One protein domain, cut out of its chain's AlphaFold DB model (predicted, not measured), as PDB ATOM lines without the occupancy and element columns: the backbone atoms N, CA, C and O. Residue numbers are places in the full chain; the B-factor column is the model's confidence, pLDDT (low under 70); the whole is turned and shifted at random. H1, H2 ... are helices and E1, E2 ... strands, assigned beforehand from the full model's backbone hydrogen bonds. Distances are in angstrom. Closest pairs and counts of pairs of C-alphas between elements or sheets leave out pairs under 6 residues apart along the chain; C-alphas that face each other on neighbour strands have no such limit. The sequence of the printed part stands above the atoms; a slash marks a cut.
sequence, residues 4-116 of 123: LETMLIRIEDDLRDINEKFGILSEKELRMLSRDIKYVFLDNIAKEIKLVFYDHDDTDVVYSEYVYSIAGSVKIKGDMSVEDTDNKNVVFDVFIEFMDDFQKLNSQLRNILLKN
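This is residues 4 to 116 of the 123 residues of an uncharacterized protein of Candidatus Magnetananas rongchenensis (UniProt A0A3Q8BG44). A slab of four antiparallel strands, twisted by a narrow margin, has two long helices, H1 and H2, packed side by side over one face, while its other face is bare of named helices. At one end, after E4, the short helices H3 and H4 make an arm, in which residues 104 to 109 stick out. The printed part has 113 residues, with H1, H2, E1, E2, E3, E4, H3 and H4 along the chain, sheet order E3 E2 E1 E4, class mixed. It is compact, with a radius of gyration of the C-alphas of 14.8 A and spans of 43 by 30 by 26 A.

H1, residues 4 to 22, begins at C-alpha 4 (164.164, 152.065, 127.826) and is 26.4 A long; H2, residues 27 to 42, is 22.6 A. E1 is residues 46 to 55, 25.1 A; E2 62 to 69, 19.3 A; E3 74 to 78, 13.6 A; E4 90 to 98, 25.3 A. H3 is residues 100 to 103, 5.1 A, and H4 107 to 114, 10.4 A, ending at C-alpha 114 (173.846, 166.711, 137.488).

E1, E2 and E3 form a meander, each strand the antiparallel neighbour of the one before; with E4 beside E1 they make a Greek key, the first strand neighbour of the fourth. N 50 and O 95 of E1 and E4 are 2.9 A apart, N 51 and O 66 of E1 and E2 2.9 A, and N 65 and O 77 of E2 and E3 2.8 A, within hydrogen-bond range. In two layers, H1 and H2 are on the same face, at heights over the sheet of 9.8 A and 10.9 A. This helical hairpin touches at the C-alphas of Glu 12 and Ser 34, 5.9 A apart, at a shallow tilt of 24 degrees, opposite ways. H3 only grazes the sheet; H4 is not on it, but is near H2. In H1, H2 and H4 every O i to N i+4 pair is within hydrogen-bond range; H3 is too short for one.

The C-alphas farthest apart, of Glu 83 and Asn 106, are 44.7 A apart. The printed part has no cut. The link from E3 to E4, 11 residues, is long, and pLDDT is under 70 at residues 82 to 88.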
ATOM      1  N   LEU A   4     163.927 150.845 127.062       88.00
ATOM      2  CA  LEU A   4     164.164 152.065 127.826       88.00
ATOM      3  C   LEU A   4     163.053 153.100 127.609       88.00
ATOM      4  O   LEU A   4     162.490 153.595 128.576       88.00
ATOM      5  N   GLU A   5     162.674 153.382 126.360       88.12
ATOM      6  CA  GLU A   5     161.580 154.321 126.051       88.12
ATOM      7  C   GLU A   5     160.254 153.878 126.682       88.12
ATOM      8  O   GLU A   5     159.532 154.690 127.256       88.12
ATOM      9  N   THR A   6     159.959 152.578 126.624       90.12
ATOM     10  CA  THR A   6     158.749 152.004 127.236       90.12
ATOM     11  C   THR A   6     158.761 152.161 128.755       90.12
ATOM     12  O   THR A   6     157.744 152.514 129.347       90.12
ATOM     13  N   MET A   7     159.913 151.939 129.389       93.50
ATOM     14  CA  MET A   7     160.072 152.134 130.826       93.50
ATOM     15  C   MET A   7     159.936 153.606 131.223       93.50
ATOM     16  O   MET A   7     159.293 153.895 132.222       93.50
ATOM     17  N   LEU A   8     160.494 154.540 130.449       92.88
ATOM     18  CA  LEU A   8     160.398 155.972 130.747       92.88
ATOM     19  C   LEU A   8     158.955 156.491 130.679       92.88
ATOM     20  O   LEU A   8     158.583 157.330 131.494       92.88
ATOM     21  N   ILE A   9     158.146 155.982 129.741       91.50
ATOM     22  CA  ILE A   9     156.702 156.263 129.697       91.50
ATOM     23  C   ILE A   9     156.027 155.698 130.949       91.50
ATOM     24  O   ILE A   9     155.275 156.396 131.619       91.50
ATOM     25  N   ARG A  10     156.351 154.452 131.304       90.56
ATOM     26  CA  ARG A  10     155.777 153.804 132.481       90.56
ATOM     27  C   ARG A  10     156.115 154.524 133.788       90.56
ATOM     28  O   ARG A  10     155.231 154.660 134.615       90.56
ATOM     29  N   ILE A  11     157.345 155.007 133.971       92.38
ATOM     30  CA  ILE A  11     157.722 155.789 135.164       92.38
ATOM     31  C   ILE A  11     156.866 157.049 135.279       92.38
ATOM     32  O   ILE A  11     156.487 157.430 136.379       92.38
ATOM     33  N   GLU A  12     156.574 157.714 134.162       92.19
ATOM     34  CA  GLU A  12     155.733 158.909 134.158       92.19
ATOM     35  C   GLU A  12     154.287 158.592 134.563       92.19
ATOM     36  O   GLU A  12     153.709 159.336 135.356       92.19
ATOM     37  N   ASP A  13     153.735 157.480 134.071       92.25
ATOM     38  CA  ASP A  13     152.421 156.988 134.492       92.25
ATOM     39  C   ASP A  13     152.425 156.579 135.975       92.25
ATOM     40  O   ASP A  13     151.592 157.066 136.733       92.25
ATOM     41  N   ASP A  14     153.406 155.783 136.415       90.88
ATOM     42  CA  ASP A  14     153.532 155.327 137.805       90.88
ATOM     43  C   ASP A  14     153.689 156.531 138.763       90.88
ATOM     44  O   ASP A  14     153.048 156.582 139.810       90.88
ATOM     45  N   LEU A  15     154.482 157.548 138.400       92.25
ATOM     46  CA  LEU A  15     154.618 158.787 139.174       92.25
ATOM     47  C   LEU A  15     153.306 159.574 139.255       92.25
ATOM     48  O   LEU A  15     152.994 160.120 140.316       92.25
ATOM     49  N   ARG A  16     152.546 159.656 138.157       92.75
ATOM     50  CA  ARG A  16     151.233 160.311 138.158       92.75
ATOM     51  C   ARG A  16     150.268 159.558 139.067       92.75
ATOM     52  O   ARG A  16     149.653 160.195 139.913       92.75
ATOM     53  N   ASP A  17     150.195 158.238 138.946       90.31
ATOM     54  CA  ASP A  17     149.291 157.395 139.730       90.31
ATOM     55  C   ASP A  17     149.631 157.451 141.231       90.31
ATOM     56  O   ASP A  17     148.745 157.606 142.073       90.31
ATOM     57  N   ILE A  18     150.924 157.409 141.578       88.31
ATOM     58  CA  ILE A  18     151.419 157.620 142.946       88.31
ATOM     59  C   ILE A  18     150.981 158.997 143.460       88.31
ATOM     60  O   ILE A  18     150.458 159.116 144.570       88.31
ATOM     61  N   ASN A  19     151.170 160.047 142.661       89.62
ATOM     62  CA  ASN A  19     150.854 161.402 143.087       89.62
ATOM     63  C   ASN A  19     149.346 161.669 143.182       89.62
ATOM     64  O   ASN A  19     148.914 162.407 144.061       89.62
ATOM     65  N   GLU A  20     148.531 161.057 142.321       88.62
ATOM     66  CA  GLU A  20     147.068 161.095 142.417       88.62
ATOM     67  C   GLU A  20     146.570 160.372 143.671       88.62
ATOM     68  O   GLU A  20     145.631 160.837 144.318       88.62
ATOM     69  N   LYS A  21     147.214 159.256 144.038       84.81
ATOM     70  CA  LYS A  21     146.841 158.456 145.210       84.81
ATOM     71  C   LYS A  21     147.208 159.134 146.530       84.81
ATOM     72  O   LYS A  21     146.431 159.054 147.478       84.81
ATOM     73  N   PHE A  22     148.372 159.776 146.597       82.44
ATOM     74  CA  PHE A  22     148.956 160.222 147.867       82.44
ATOM     75  C   PHE A  22     149.189 161.737 147.967       82.44
ATOM     76  O   PHE A  22     149.426 162.242 149.060       82.44
ATOM     77  N   GLY A  23     149.126 162.482 146.860       84.06
ATOM     78  CA  GLY A  23     149.234 163.947 146.856       84.06
ATOM     79  C   GLY A  23     150.579 164.503 147.343       84.06
ATOM     80  O   GLY A  23     150.606 165.574 147.943       84.06
ATOM     81  N   ILE A  24     151.675 163.773 147.125       83.75
ATOM     82  CA  ILE A  24     152.988 164.037 147.743       83.75
ATOM     83  C   ILE A  24     153.736 165.190 147.066       83.75
ATOM     84  O   ILE A  24     154.426 165.963 147.724       83.75
ATOM     85  N   LEU A  25     153.625 165.294 145.743       86.31
ATOM     86  CA  LEU A  25     154.333 166.258 144.910       86.31
ATOM     87  C   LEU A  25     153.345 167.260 144.316       86.31
ATOM     88  O   LEU A  25     152.256 166.909 143.845       86.31
ATOM     89  N   SER A  26     153.751 168.525 144.227       89.94
ATOM     90  CA  SER A  26     153.053 169.467 143.357       89.94
ATOM     91  C   SER A  26     153.167 169.026 141.892       89.94
ATOM     92  O   SER A  26     154.130 168.382 141.477       89.94
ATOM     93  N   GLU A  27     152.219 169.439 141.051       90.44
ATOM     94  CA  GLU A  27     152.263 169.154 139.608       90.44
ATOM     95  C   GLU A  27     153.562 169.669 138.949       90.44
ATOM     96  O   GLU A  27     154.050 169.120 137.961       90.44
ATOM     97  N   LYS A  28     154.145 170.742 139.500       91.31
ATOM     98  CA  LYS A  28     155.443 171.256 139.063       91.31
ATOM     99  C   LYS A  28     156.564 170.277 139.414       91.31
ATOM    100  O   LYS A  28     157.313 169.911 138.516       91.31
ATOM    101  N   GLU A  29     156.659 169.843 140.668       90.75
ATOM    102  CA  GLU A  29     157.682 168.891 141.124       90.75
ATOM    103  C   GLU A  29     157.564 167.545 140.411       90.75
ATOM    104  O   GLU A  29     158.574 166.989 139.997       90.75
ATOM    105  N   LEU A  30     156.342 167.071 140.159       91.62
ATOM    106  CA  LEU A  30     156.091 165.857 139.383       91.62
ATOM    107  C   LEU A  30     156.698 165.945 137.971       91.62
ATOM    108  O   LEU A  30     157.376 165.022 137.515       91.62
ATOM    109  N   ARG A  31     156.497 167.077 137.282       90.88
ATOM    110  CA  ARG A  31     157.097 167.326 135.960       90.88
ATOM    111  C   ARG A  31     158.619 167.431 136.025       90.88
ATOM    112  O   ARG A  31     159.283 166.899 135.138       90.88
ATOM    113  N   MET A  32     159.153 168.105 137.046       92.81
ATOM    114  CA  MET A  32     160.598 168.224 137.279       92.81
ATOM    115  C   MET A  32     161.221 166.841 137.470       92.81
ATOM    116  O   MET A  32     162.136 166.475 136.739       92.81
ATOM    117  N   LEU A  33     160.648 166.037 138.366       93.12
ATOM    118  CA  LEU A  33     161.110 164.692 138.676       93.12
ATOM    119  C   LEU A  33     161.047 163.763 137.459       93.12
ATOM    120  O   LEU A  33     162.032 163.102 137.139       93.12
ATOM    121  N   SER A  34     159.919 163.745 136.740       93.12
ATOM    122  CA  SER A  34     159.763 162.949 135.512       93.12
ATOM    123  C   SER A  34     160.828 163.305 134.470       93.12
ATOM    124  O   SER A  34     161.438 162.429 133.849       93.12
ATOM    125  N   ARG A  35     161.109 164.601 134.303       93.38
ATOM    126  CA  ARG A  35     162.132 165.071 133.370       93.38
ATOM    127  C   ARG A  35     163.544 164.703 133.821       93.38
ATOM    128  O   ARG A  35     164.333 164.264 132.988       93.38
ATOM    129  N   ASP A  36     163.848 164.851 135.104       94.62
ATOM    130  CA  ASP A  36     165.166 164.542 135.658       94.62
ATOM    131  C   ASP A  36     165.467 163.043 135.589       94.62
ATOM    132  O   ASP A  36     166.564 162.663 135.186       94.62
ATOM    133  N   ILE A  37     164.479 162.185 135.862       94.19
ATOM    134  CA  ILE A  37     164.602 160.730 135.691       94.19
ATOM    135  C   ILE A  37     164.911 160.374 134.232       94.19
ATOM    136  O   ILE A  37     165.825 159.591 133.959       94.19
ATOM    137  N   LYS A  38     164.185 160.971 133.277       93.00
ATOM    138  CA  LYS A  38     164.467 160.785 131.844       93.00
ATOM    139  C   LYS A  38     165.888 161.226 131.509       93.00
ATOM    140  O   LYS A  38     166.596 160.486 130.831       93.00
ATOM    141  N   TYR A  39     166.306 162.388 132.005       93.50
ATOM    142  CA  TYR A  39     167.648 162.918 131.793       93.50
ATOM    143  C   TYR A  39     168.726 161.940 132.279       93.50
ATOM    144  O   TYR A  39     169.571 161.519 131.488       93.50
ATOM    145  N   VAL A  40     168.667 161.500 133.541       94.25
ATOM    146  CA  VAL A  40     169.727 160.654 134.111       94.25
ATOM    147  C   VAL A  40     169.794 159.261 133.479       94.25
ATOM    148  O   VAL A  40     170.877 158.678 133.415       94.25
ATOM    149  N   PHE A  41     168.684 158.721 132.967       93.81
ATOM    150  CA  PHE A  41     168.719 157.467 132.212       93.81
ATOM    151  C   PHE A  41     169.250 157.647 130.787       93.81
ATOM    152  O   PHE A  41     170.091 156.864 130.350       93.81
ATOM    153  N   LEU A  42     168.779 158.661 130.055       92.38
ATOM    154  CA  LEU A  42     169.175 158.877 128.658       92.38
ATOM    155  C   LEU A  42     170.654 159.276 128.525       92.38
ATOM    156  O   LEU A  42     171.307 158.855 127.569       92.38
ATOM    157  N   ASP A  43     171.201 159.989 129.512       91.81
ATOM    158  CA  ASP A  43     172.619 160.373 129.558       91.81
ATOM    159  C   ASP A  43     173.531 159.282 130.161       91.81
ATOM    160  O   ASP A  43     174.725 159.511 130.357       91.81
ATOM    161  N   ASN A  44     173.010 158.076 130.436       91.81
ATOM    162  CA  ASN A  44     173.742 156.977 131.089       91.81
ATOM    163  C   ASN A  44     174.388 157.387 132.431       91.81
ATOM    164  O   ASN A  44     175.495 156.962 132.766       91.81
ATOM    165  N   ILE A  45     173.696 158.220 133.209       93.56
ATOM    166  CA  ILE A  45     174.108 158.632 134.556       93.56
ATOM    167  C   ILE A  45     173.602 157.615 135.583       93.56
ATOM    168  O   ILE A  45     174.360 157.172 136.447       93.56
ATOM    169  N   ALA A  46     172.333 157.215 135.469       94.44
ATOM    170  CA  ALA A  46     171.668 156.286 136.373       94.44
ATOM    171  C   ALA A  46     171.632 154.865 135.799       94.44
ATOM    172  O   ALA A  46     171.209 154.635 134.668       94.44
ATOM    173  N   LYS A  47     172.040 153.900 136.619       95.44
ATOM    174  CA  LYS A  47     171.850 152.469 136.383       95.44
ATOM    175  C   LYS A  47     170.463 152.028 136.835       95.44
ATOM    176  O   LYS A  47     169.801 151.258 136.140       95.44
ATOM    177  N   GLU A  48     170.047 152.509 137.999       96.25
ATOM    178  CA  GLU A  48     168.784 152.168 138.643       96.25
ATOM    179  C   GLU A  48     168.219 153.401 139.354       96.25
ATOM    180  O   GLU A  48     168.974 154.221 139.878       96.25
ATOM    181  N   ILE A  49     166.896 153.538 139.357       95.25
ATOM    182  CA  ILE A  49     166.171 154.533 140.147       95.25
ATOM    183  C   ILE A  49     165.148 153.808 141.002       95.25
ATOM    184  O   ILE A  49     164.443 152.917 140.515       95.25
ATOM    185  N   LYS A  50     165.064 154.210 142.268       95.12
ATOM    186  CA  LYS A  50     164.095 153.693 143.229       95.12
ATOM    187  C   LYS A  50     163.208 154.818 143.725       95.12
ATOM    188  O   LYS A  50     163.724 155.829 144.190       95.12
ATOM    189  N   LEU A  51     161.899 154.625 143.644       93.69
ATOM    190  CA  LEU A  51     160.911 155.460 144.323       93.69
ATOM    191  C   LEU A  51     160.494 154.708 145.584       93.69
ATOM    192  O   LEU A  51     160.012 153.576 145.472       93.69
ATOM    193  N   VAL A  52     160.732 155.284 146.759       92.56
ATOM    194  CA  VAL A  52     160.623 154.558 148.030       92.56
ATOM    195  C   VAL A  52     159.724 155.306 148.996       92.56
ATOM    196  O   VAL A  52     159.903 156.497 149.231       92.56
ATOM    197  N   PHE A  53     158.793 154.556 149.576       91.25
ATOM    198  CA  PHE A  53     157.957 154.952 150.697       91.25
ATOM    199  C   PHE A  53     158.436 154.236 151.949       91.25
ATOM    200  O   PHE A  53     158.401 153.004 151.988       91.25
ATOM    201  N   TYR A  54     158.869 154.977 152.962       89.62
ATOM    202  CA  TYR A  54     159.390 154.405 154.206       89.62
ATOM    203  C   TYR A  54     158.970 155.224 155.428       89.62
ATOM    204  O   TYR A  54     158.472 156.342 155.288       89.62
ATOM    205  N   ASP A  55     159.121 154.652 156.622       86.88
ATOM    206  CA  ASP A  55     158.844 155.348 157.881       86.88
ATOM    207  C   ASP A  55     160.030 156.234 158.291       86.88
ATOM    208  O   ASP A  55     161.163 155.767 158.394       86.88
ATOM    209  N   HIS A  56     159.781 157.521 158.532       85.88
ATOM    210  CA  HIS A  56     160.796 158.494 158.932       85.88
ATOM    211  C   HIS A  56     161.537 158.089 160.210       85.88
ATOM    212  O   HIS A  56     162.742 158.322 160.317       85.88
ATOM    213  N   ASP A  57     160.817 157.503 161.171       86.12
ATOM    214  CA  ASP A  57     161.366 157.163 162.484       86.12
ATOM    215  C   ASP A  57     162.082 155.798 162.470       86.12
ATOM    216  O   ASP A  57     162.928 155.539 163.331       86.12
ATOM    217  N   ASP A  58     161.774 154.941 161.489       81.88
ATOM    218  CA  ASP A  58     162.380 153.622 161.292       81.88
ATOM    219  C   ASP A  58     162.569 153.319 159.795       81.88
ATOM    220  O   ASP A  58     161.708 152.738 159.127       81.88
ATOM    221  N   THR A  59     163.729 153.697 159.255       79.19
ATOM    222  CA  THR A  59     164.012 153.589 157.814       79.19
ATOM    223  C   THR A  59     164.124 152.150 157.301       79.19
ATOM    224  O   THR A  59     164.192 151.942 156.089       79.19
ATOM    225  N   ASP A  60     164.148 151.153 158.192       81.94
ATOM    226  CA  ASP A  60     164.094 149.738 157.810       81.94
ATOM    227  C   ASP A  60     162.662 149.309 157.418       81.94
ATOM    228  O   ASP A  60     162.474 148.283 156.751       81.94
ATOM    229  N   VAL A  61     161.644 150.104 157.773       82.62
ATOM    230  CA  VAL A  61     160.246 149.880 157.393       82.62
ATOM    231  C   VAL A  61     159.963 150.539 156.045       82.62
ATOM    232  O   VAL A  61     159.653 151.725 155.953       82.62
ATOM    233  N   VAL A  62     160.035 149.740 154.980       85.88
ATOM    234  CA  VAL A  62     159.673 150.150 153.614       85.88
ATOM    235  C   VAL A  62     158.249 149.696 153.290       85.88
ATOM    236  O   VAL A  62     157.976 148.498 153.200       85.88
ATOM    237  N   TYR A  63     157.350 150.656 153.071       86.00
ATOM    238  CA  TYR A  63     155.951 150.420 152.706       86.00
ATOM    239  C   TYR A  63     155.797 150.033 151.231       86.00
ATOM    240  O   TYR A  63     155.043 149.119 150.893       86.00
ATOM    241  N   SER A  64     156.515 150.724 150.342       89.62
ATOM    242  CA  SER A  64     156.518 150.438 148.907       89.62
ATOM    243  C   SER A  64     157.830 150.874 148.255       89.62
ATOM    244  O   SER A  64     158.397 151.909 148.597       89.62
ATOM    245  N   GLU A  65     158.314 150.080 147.306       92.69
ATOM    246  CA  GLU A  65     159.535 150.327 146.542       92.69
ATOM    247  C   GLU A  65     159.283 150.026 145.057       92.69
ATOM    248  O   GLU A  65     159.001 148.885 144.674       92.69
ATOM    249  N   TYR A  66     159.449 151.043 144.211       93.31
ATOM    250  CA  TYR A  66     159.392 150.928 142.754       93.31
ATOM    251  C   TYR A  66     160.801 151.054 142.191       93.31
ATOM    252  O   TYR A  66     161.418 152.109 142.298       93.31
ATOM    253  N   VAL A  67     161.306 149.985 141.583       95.44
ATOM    254  CA  VAL A  67     162.673 149.890 141.067       95.44
ATOM    255  C   VAL A  67     162.661 149.833 139.544       95.44
ATOM    256  O   VAL A  67     162.092 148.907 138.955       95.44
ATOM    257  N   TYR A  68     163.354 150.779 138.916       95.31
ATOM    258  CA  TYR A  68     163.487 150.909 137.466       95.31
ATOM    259  C   TYR A  68     164.958 150.847 137.077       95.31
ATOM    260  O   TYR A  68     165.764 151.574 137.650       95.31
ATOM    261  N   SER A  69     165.326 150.024 136.093       95.19
ATOM    262  CA  SER A  69     166.721 149.915 135.642       95.19
ATOM    263  C   SER A  69     166.908 150.366 134.201       95.19
ATOM    264  O   SER A  69     166.034 150.162 133.363       95.19
ATOM    265  N   ILE A  70     168.095 150.864 133.861       93.12
ATOM    266  CA  ILE A  70     168.434 151.287 132.494       93.12
ATOM    267  C   ILE A  70     168.297 150.160 131.449       93.12
ATOM    268  O   ILE A  70     168.129 150.421 130.260       93.12
ATOM    269  N   ALA A  71     168.287 148.892 131.884       90.94
ATOM    270  CA  ALA A  71     167.993 147.741 131.027       90.94
ATOM    271  C   ALA A  71     166.503 147.639 130.616       90.94
ATOM    272  O   ALA A  71     166.144 146.797 129.788       90.94
ATOM    273  N   GLY A  72     165.632 148.481 131.179       87.12
ATOM    274  CA  GLY A  72     164.186 148.488 130.964       87.12
ATOM    275  C   GLY A  72     163.414 147.558 131.902       87.12
ATOM    276  O   GLY A  72     162.274 147.205 131.602       87.12
ATOM    277  N   SER A  73     164.020 147.106 133.007       88.75
ATOM    278  CA  SER A  73     163.330 146.247 133.977       88.75
ATOM    279  C   SER A  73     162.565 147.070 135.006       88.75
ATOM    280  O   SER A  73     163.109 148.045 135.520       88.75
ATOM    281  N   VAL A  74     161.378 146.598 135.389       90.56
ATOM    282  CA  VAL A  74     160.563 147.193 136.456       90.56
ATOM    283  C   VAL A  74     160.273 146.146 137.524       90.56
ATOM    284  O   VAL A  74     159.873 145.026 137.197       90.56
ATOM    285  N   LYS A  75     160.475 146.499 138.795       91.31
ATOM    286  CA  LYS A  75     160.104 145.676 139.955       91.31
ATOM    287  C   LYS A  75     159.373 146.545 140.966       91.31
ATOM    288  O   LYS A  75     159.836 147.632 141.274       91.31
ATOM    289  N   ILE A  76     158.266 146.039 141.489       88.19
ATOM    290  CA  ILE A  76     157.479 146.707 142.524       88.19
ATOM    291  C   ILE A  76     157.453 145.771 143.728       88.19
ATOM    292  O   ILE A  76     157.199 144.572 143.566       88.19
ATOM    293  N   LYS A  77     157.773 146.294 144.909       86.50
ATOM    294  CA  LYS A  77     157.675 145.580 146.184       86.50
ATOM    295  C   LYS A  77     156.817 146.383 147.145       86.50
ATOM    296  O   LYS A  77     156.957 147.597 147.207       86.50
ATOM    297  N   GLY A  78     156.012 145.683 147.935       79.88
ATOM    298  CA  GLY A  78     155.049 146.321 148.824       79.88
ATOM    299  C   GLY A  78     153.791 146.767 148.082       79.88
ATOM    300  O   GLY A  78     153.726 146.743 146.852       79.88
ATOM    301  N   ASP A  79     152.774 147.109 148.857       75.12
ATOM    302  CA  ASP A  79     151.513 147.661 148.373       75.12
ATOM    303  C   ASP A  79     151.010 148.633 149.437       75.12
ATOM    304  O   ASP A  79     150.240 148.273 150.326       75.12
ATOM    305  N   MET A  80     151.555 149.849 149.401       76.81
ATOM    306  CA  MET A  80     151.178 150.893 150.342       76.81
ATOM    307  C   MET A  80     149.725 151.305 150.083       76.81
ATOM    308  O   MET A  80     149.353 151.716 148.974       76.81
ATOM    309  N   SER A  81     148.897 151.201 151.114       72.06
ATOM    310  CA  SER A  81     147.503 151.623 151.099       72.06
ATOM    311  C   SER A  81     147.376 153.121 151.407       72.06
ATOM    312  O   SER A  81     148.301 153.758 151.902       72.06
ATOM    313  N   VAL A  82     146.217 153.710 151.102       63.34
ATOM    314  CA  VAL A  82     145.932 155.117 151.455       63.34
ATOM    315  C   VAL A  82     145.812 155.297 152.978       63.34
ATOM    316  O   VAL A  82     146.068 156.376 153.500       63.34
ATOM    317  N   GLU A  83     145.477 154.238 153.718       66.12
ATOM    318  CA  GLU A  83     145.428 154.277 155.186       66.12
ATOM    319  C   GLU A  83     146.839 154.371 155.794       66.12
ATOM    320  O   GLU A  83     147.016 154.969 156.852       66.12
ATOM    321  N   ASP A  84     147.860 153.874 155.086       65.50
ATOM    322  CA  ASP A  84     149.258 154.003 155.506       65.50
ATOM    323  C   ASP A  84     149.760 155.453 155.381       65.50
ATOM    324  O   ASP A  84     150.610 155.867 156.162       65.50
ATOM    325  N   THR A  85     149.213 156.267 154.462       60.72
ATOM    326  CA  THR A  85     149.561 157.702 154.346       60.72
ATOM    327  C   THR A  85     149.062 158.566 155.505       60.72
ATOM    328  O   THR A  85     149.598 159.654 155.714       60.72
ATOM    329  N   ASP A  86     148.068 158.111 156.274       62.44
ATOM    330  CA  ASP A  86     147.625 158.820 157.485       62.44
ATOM    331  C   ASP A  86     148.639 158.674 158.637       62.44
ATOM    332  O   ASP A  86     148.572 159.399 159.641       62.44
ATOM    333  N   ASN A  87     149.623 157.777 158.490       62.75
ATOM    334  CA  ASN A  87     150.803 157.755 159.334       62.75
ATOM    335  C   ASN A  87     151.690 158.964 158.983       62.75
ATOM    336  O   ASN A  87     152.307 159.030 157.922       62.75
ATOM    337  N   LYS A  88     151.767 159.933 159.905       64.75
ATOM    338  CA  LYS A  88     152.503 161.203 159.736       64.75
ATOM    339  C   LYS A  88     153.998 161.041 159.449       64.75
ATOM    340  O   LYS A  88     154.654 162.032 159.141       64.75
ATOM    341  N   ASN A  89     154.512 159.826 159.579       80.88
ATOM    342  CA  ASN A  89     155.914 159.511 159.409       80.88
ATOM    343  C   ASN A  89     156.248 158.972 158.017       80.88
ATOM    344  O   ASN A  89     157.414 158.701 157.765       80.88
ATOM    345  N   VAL A  90     155.289 158.792 157.101       84.44
ATOM    346  CA  VAL A  90     155.646 158.296 155.765       84.44
ATOM    347  C   VAL A  90     156.424 159.355 154.987       84.44
ATOM    348  O   VAL A  90     155.956 160.477 154.787       84.44
ATOM    349  N   VAL A  91     157.598 158.962 154.503       88.06
ATOM    350  CA  VAL A  91     158.463 159.766 153.638       88.06
ATOM    351  C   VAL A  91     158.517 159.136 152.256       88.06
ATOM    352  O   VAL A  91     158.584 157.914 152.115       88.06
ATOM    353  N   PHE A  92     158.497 159.992 151.239       89.81
ATOM    354  CA  PHE A  92     158.744 159.625 149.855       89.81
ATOM    355  C   PHE A  92     160.091 160.187 149.413       89.81
ATOM    356  O   PHE A  92     160.240 161.405 149.331       89.81
ATOM    357  N   ASP A  93     161.029 159.305 149.072       91.19
ATOM    358  CA  ASP A  93     162.320 159.688 148.501       91.19
ATOM    359  C   ASP A  93     162.605 158.959 147.190       91.19
ATOM    360  O   ASP A  93     162.103 157.863 146.905       91.19
ATOM    361  N   VAL A  94     163.469 159.584 146.391       92.44
ATOM    362  CA  VAL A  94     163.956 159.043 145.128       92.44
ATOM    363  C   VAL A  94     165.452 158.797 145.227       92.44
ATOM    364  O   VAL A  94     166.235 159.721 145.428       92.44
ATOM    365  N   PHE A  95     165.858 157.546 145.034       92.81
ATOM    366  CA  PHE A  95     167.257 157.135 145.089       92.81
ATOM    367  C   PHE A  95     167.777 156.810 143.692       92.81
ATOM    368  O   PHE A  95     167.114 156.105 142.928       92.81
ATOM    369  N   ILE A  96     168.987 157.275 143.379       92.38
ATOM    370  CA  ILE A  96     169.704 156.925 142.148       92.38
ATOM    371  C   ILE A  96     170.869 156.001 142.489       92.38
ATOM    372  O   ILE A  96     171.751 156.353 143.271       92.38
ATOM    373  N   GLU A  97     170.930 154.851 141.827       94.69
ATOM    374  CA  GLU A  97     172.166 154.088 141.696       94.69
ATOM    375  C   GLU A  97     172.893 154.556 140.432       94.69
ATOM    376  O   GLU A  97     172.403 154.376 139.314       94.69
ATOM    377  N   PHE A  98     174.060 155.179 140.592       93.81
ATOM    378  CA  PHE A  98     174.828 155.703 139.465       93.81
ATOM    379  C   PHE A  98     175.546 154.604 138.676       93.81
ATOM    380  O   PHE A  98     176.030 153.628 139.245       93.81
ATOM    381  N   MET A  99     175.707 154.814 137.370       95.00
ATOM    382  CA  MET A  99     176.539 153.974 136.503       95.00
ATOM    383  C   MET A  99     178.013 153.998 136.937       95.00
ATOM    384  O   MET A  99     178.545 155.057 137.274       95.00
ATOM    385  N   ASP A 100     178.711 152.859 136.847       93.81
ATOM    386  CA  ASP A 100     180.135 152.750 137.216       93.81
ATOM    387  C   ASP A 100     181.010 153.787 136.493       93.81
ATOM    388  O   ASP A 100     181.912 154.380 137.084       93.81
ATOM    389  N   ASP A 101     180.747 154.026 135.207       92.44
ATOM    390  CA  ASP A 101     181.514 154.990 134.416       92.44
ATOM    391  C   ASP A 101     181.238 156.436 134.834       92.44
ATOM    392  O   ASP A 101     182.172 157.238 134.885       92.44
ATOM    393  N   PHE A 102     180.003 156.753 135.233       92.31
ATOM    394  CA  PHE A 102     179.677 158.048 135.828       92.31
ATOM    395  C   PHE A 102     180.408 158.241 137.165       92.31
ATOM    396  O   PHE A 102     180.986 159.299 137.416       92.31
ATOM    397  N   GLN A 103     180.459 157.205 138.006       89.44
ATOM    398  CA  GLN A 103     181.153 157.259 139.296       89.44
ATOM    399  C   GLN A 103     182.672 157.460 139.148       89.44
ATOM    400  O   GLN A 103     183.286 158.106 139.998       89.44
ATOM    401  N   LYS A 104     183.285 156.979 138.057       93.44
ATOM    402  CA  LYS A 104     184.717 157.188 137.758       93.44
ATOM    403  C   LYS A 104     185.060 158.619 137.331       93.44
ATOM    404  O   LYS A 104     186.237 158.982 137.340       93.44
ATOM    405  N   LEU A 105     184.074 159.435 136.948       91.38
ATOM    406  CA  LEU A 105     184.303 160.841 136.614       91.38
ATOM    407  C   LEU A 105     184.774 161.622 137.846       91.38
ATOM    408  O   LEU A 105     184.415 161.310 138.979       91.38
ATOM    409  N   ASN A 106     185.547 162.687 137.637       92.50
ATOM    410  CA  ASN A 106     185.885 163.596 138.730       92.50
ATOM    411  C   ASN A 106     184.644 164.379 139.211       92.50
ATOM    412  O   ASN A 106     183.647 164.507 138.497       92.50
ATOM    413  N   SER A 107     184.718 164.941 140.420       88.06
ATOM    414  CA  SER A 107     183.591 165.647 141.045       88.06
ATOM    415  C   SER A 107     183.077 166.836 140.228       88.06
ATOM    416  O   SER A 107     181.872 167.061 140.187       88.06
ATOM    417  N   GLN A 108     183.949 167.572 139.529       88.56
ATOM    418  CA  GLN A 108     183.530 168.702 138.695       88.56
ATOM    419  C   GLN A 108     182.664 168.248 137.515       88.56
ATOM    420  O   GLN A 108     181.625 168.851 137.262       88.56
ATOM    421  N   LEU A 109     183.061 167.178 136.823       88.94
ATOM    422  CA  LEU A 109     182.308 166.629 135.695       88.94
ATOM    423  C   LEU A 109     180.966 166.045 136.142       88.94
ATOM    424  O   LEU A 109     179.953 166.328 135.508       88.94
ATOM    425  N   ARG A 110     180.932 165.311 137.263       89.06
ATOM    426  CA  ARG A 110     179.668 164.809 137.832       89.06
ATOM    427  C   ARG A 110     178.713 165.950 138.167       89.06
ATOM    428  O   ARG A 110     177.550 165.897 137.786       89.06
ATOM    429  N   ASN A 111     179.221 167.012 138.789       86.56
ATOM    430  CA  ASN A 111     178.412 168.181 139.128       86.56
ATOM    431  C   ASN A 111     177.903 168.916 137.884       86.56
ATOM    432  O   ASN A 111     176.805 169.450 137.915       86.56
ATOM    433  N   ILE A 112     178.674 168.973 136.794       87.25
ATOM    434  CA  ILE A 112     178.213 169.579 135.533       87.25
ATOM    435  C   ILE A 112     177.065 168.769 134.932       87.25
ATOM    436  O   ILE A 112     176.079 169.359 134.508       87.25
ATOM    437  N   LEU A 113     177.180 167.439 134.921       87.81
ATOM    438  CA  LEU A 113     176.131 166.562 134.400       87.81
ATOM    439  C   LEU A 113     174.863 166.647 135.258       87.81
ATOM    440  O   LEU A 113     173.779 166.862 134.729       87.81
ATOM    441  N   LEU A 114     174.993 166.588 136.585       87.44
ATOM    442  CA  LEU A 114     173.846 166.711 137.488       87.44
ATOM    443  C   LEU A 114     173.258 168.126 137.524       87.44
ATOM    444  O   LEU A 114     172.083 168.274 137.794       87.44
ATOM    445  N   LYS A 115     174.003 169.182 137.176       84.81
ATOM    446  CA  LYS A 115     173.445 170.548 137.084       84.81
ATOM    447  C   LYS A 115     172.367 170.724 136.013       84.81
ATOM    448  O   LYS A 115     171.714 171.762 135.997       84.81
ATOM    449  N   ASN A 116     172.209 169.755 135.113       81.06
ATOM    450  CA  ASN A 116     171.119 169.751 134.144       81.06
ATOM    451  C   ASN A 116     169.803 169.211 134.731       81.06
ATOM    452  O   ASN A 116     168.764 169.354 134.084       81.06
TER     453      ASN A 116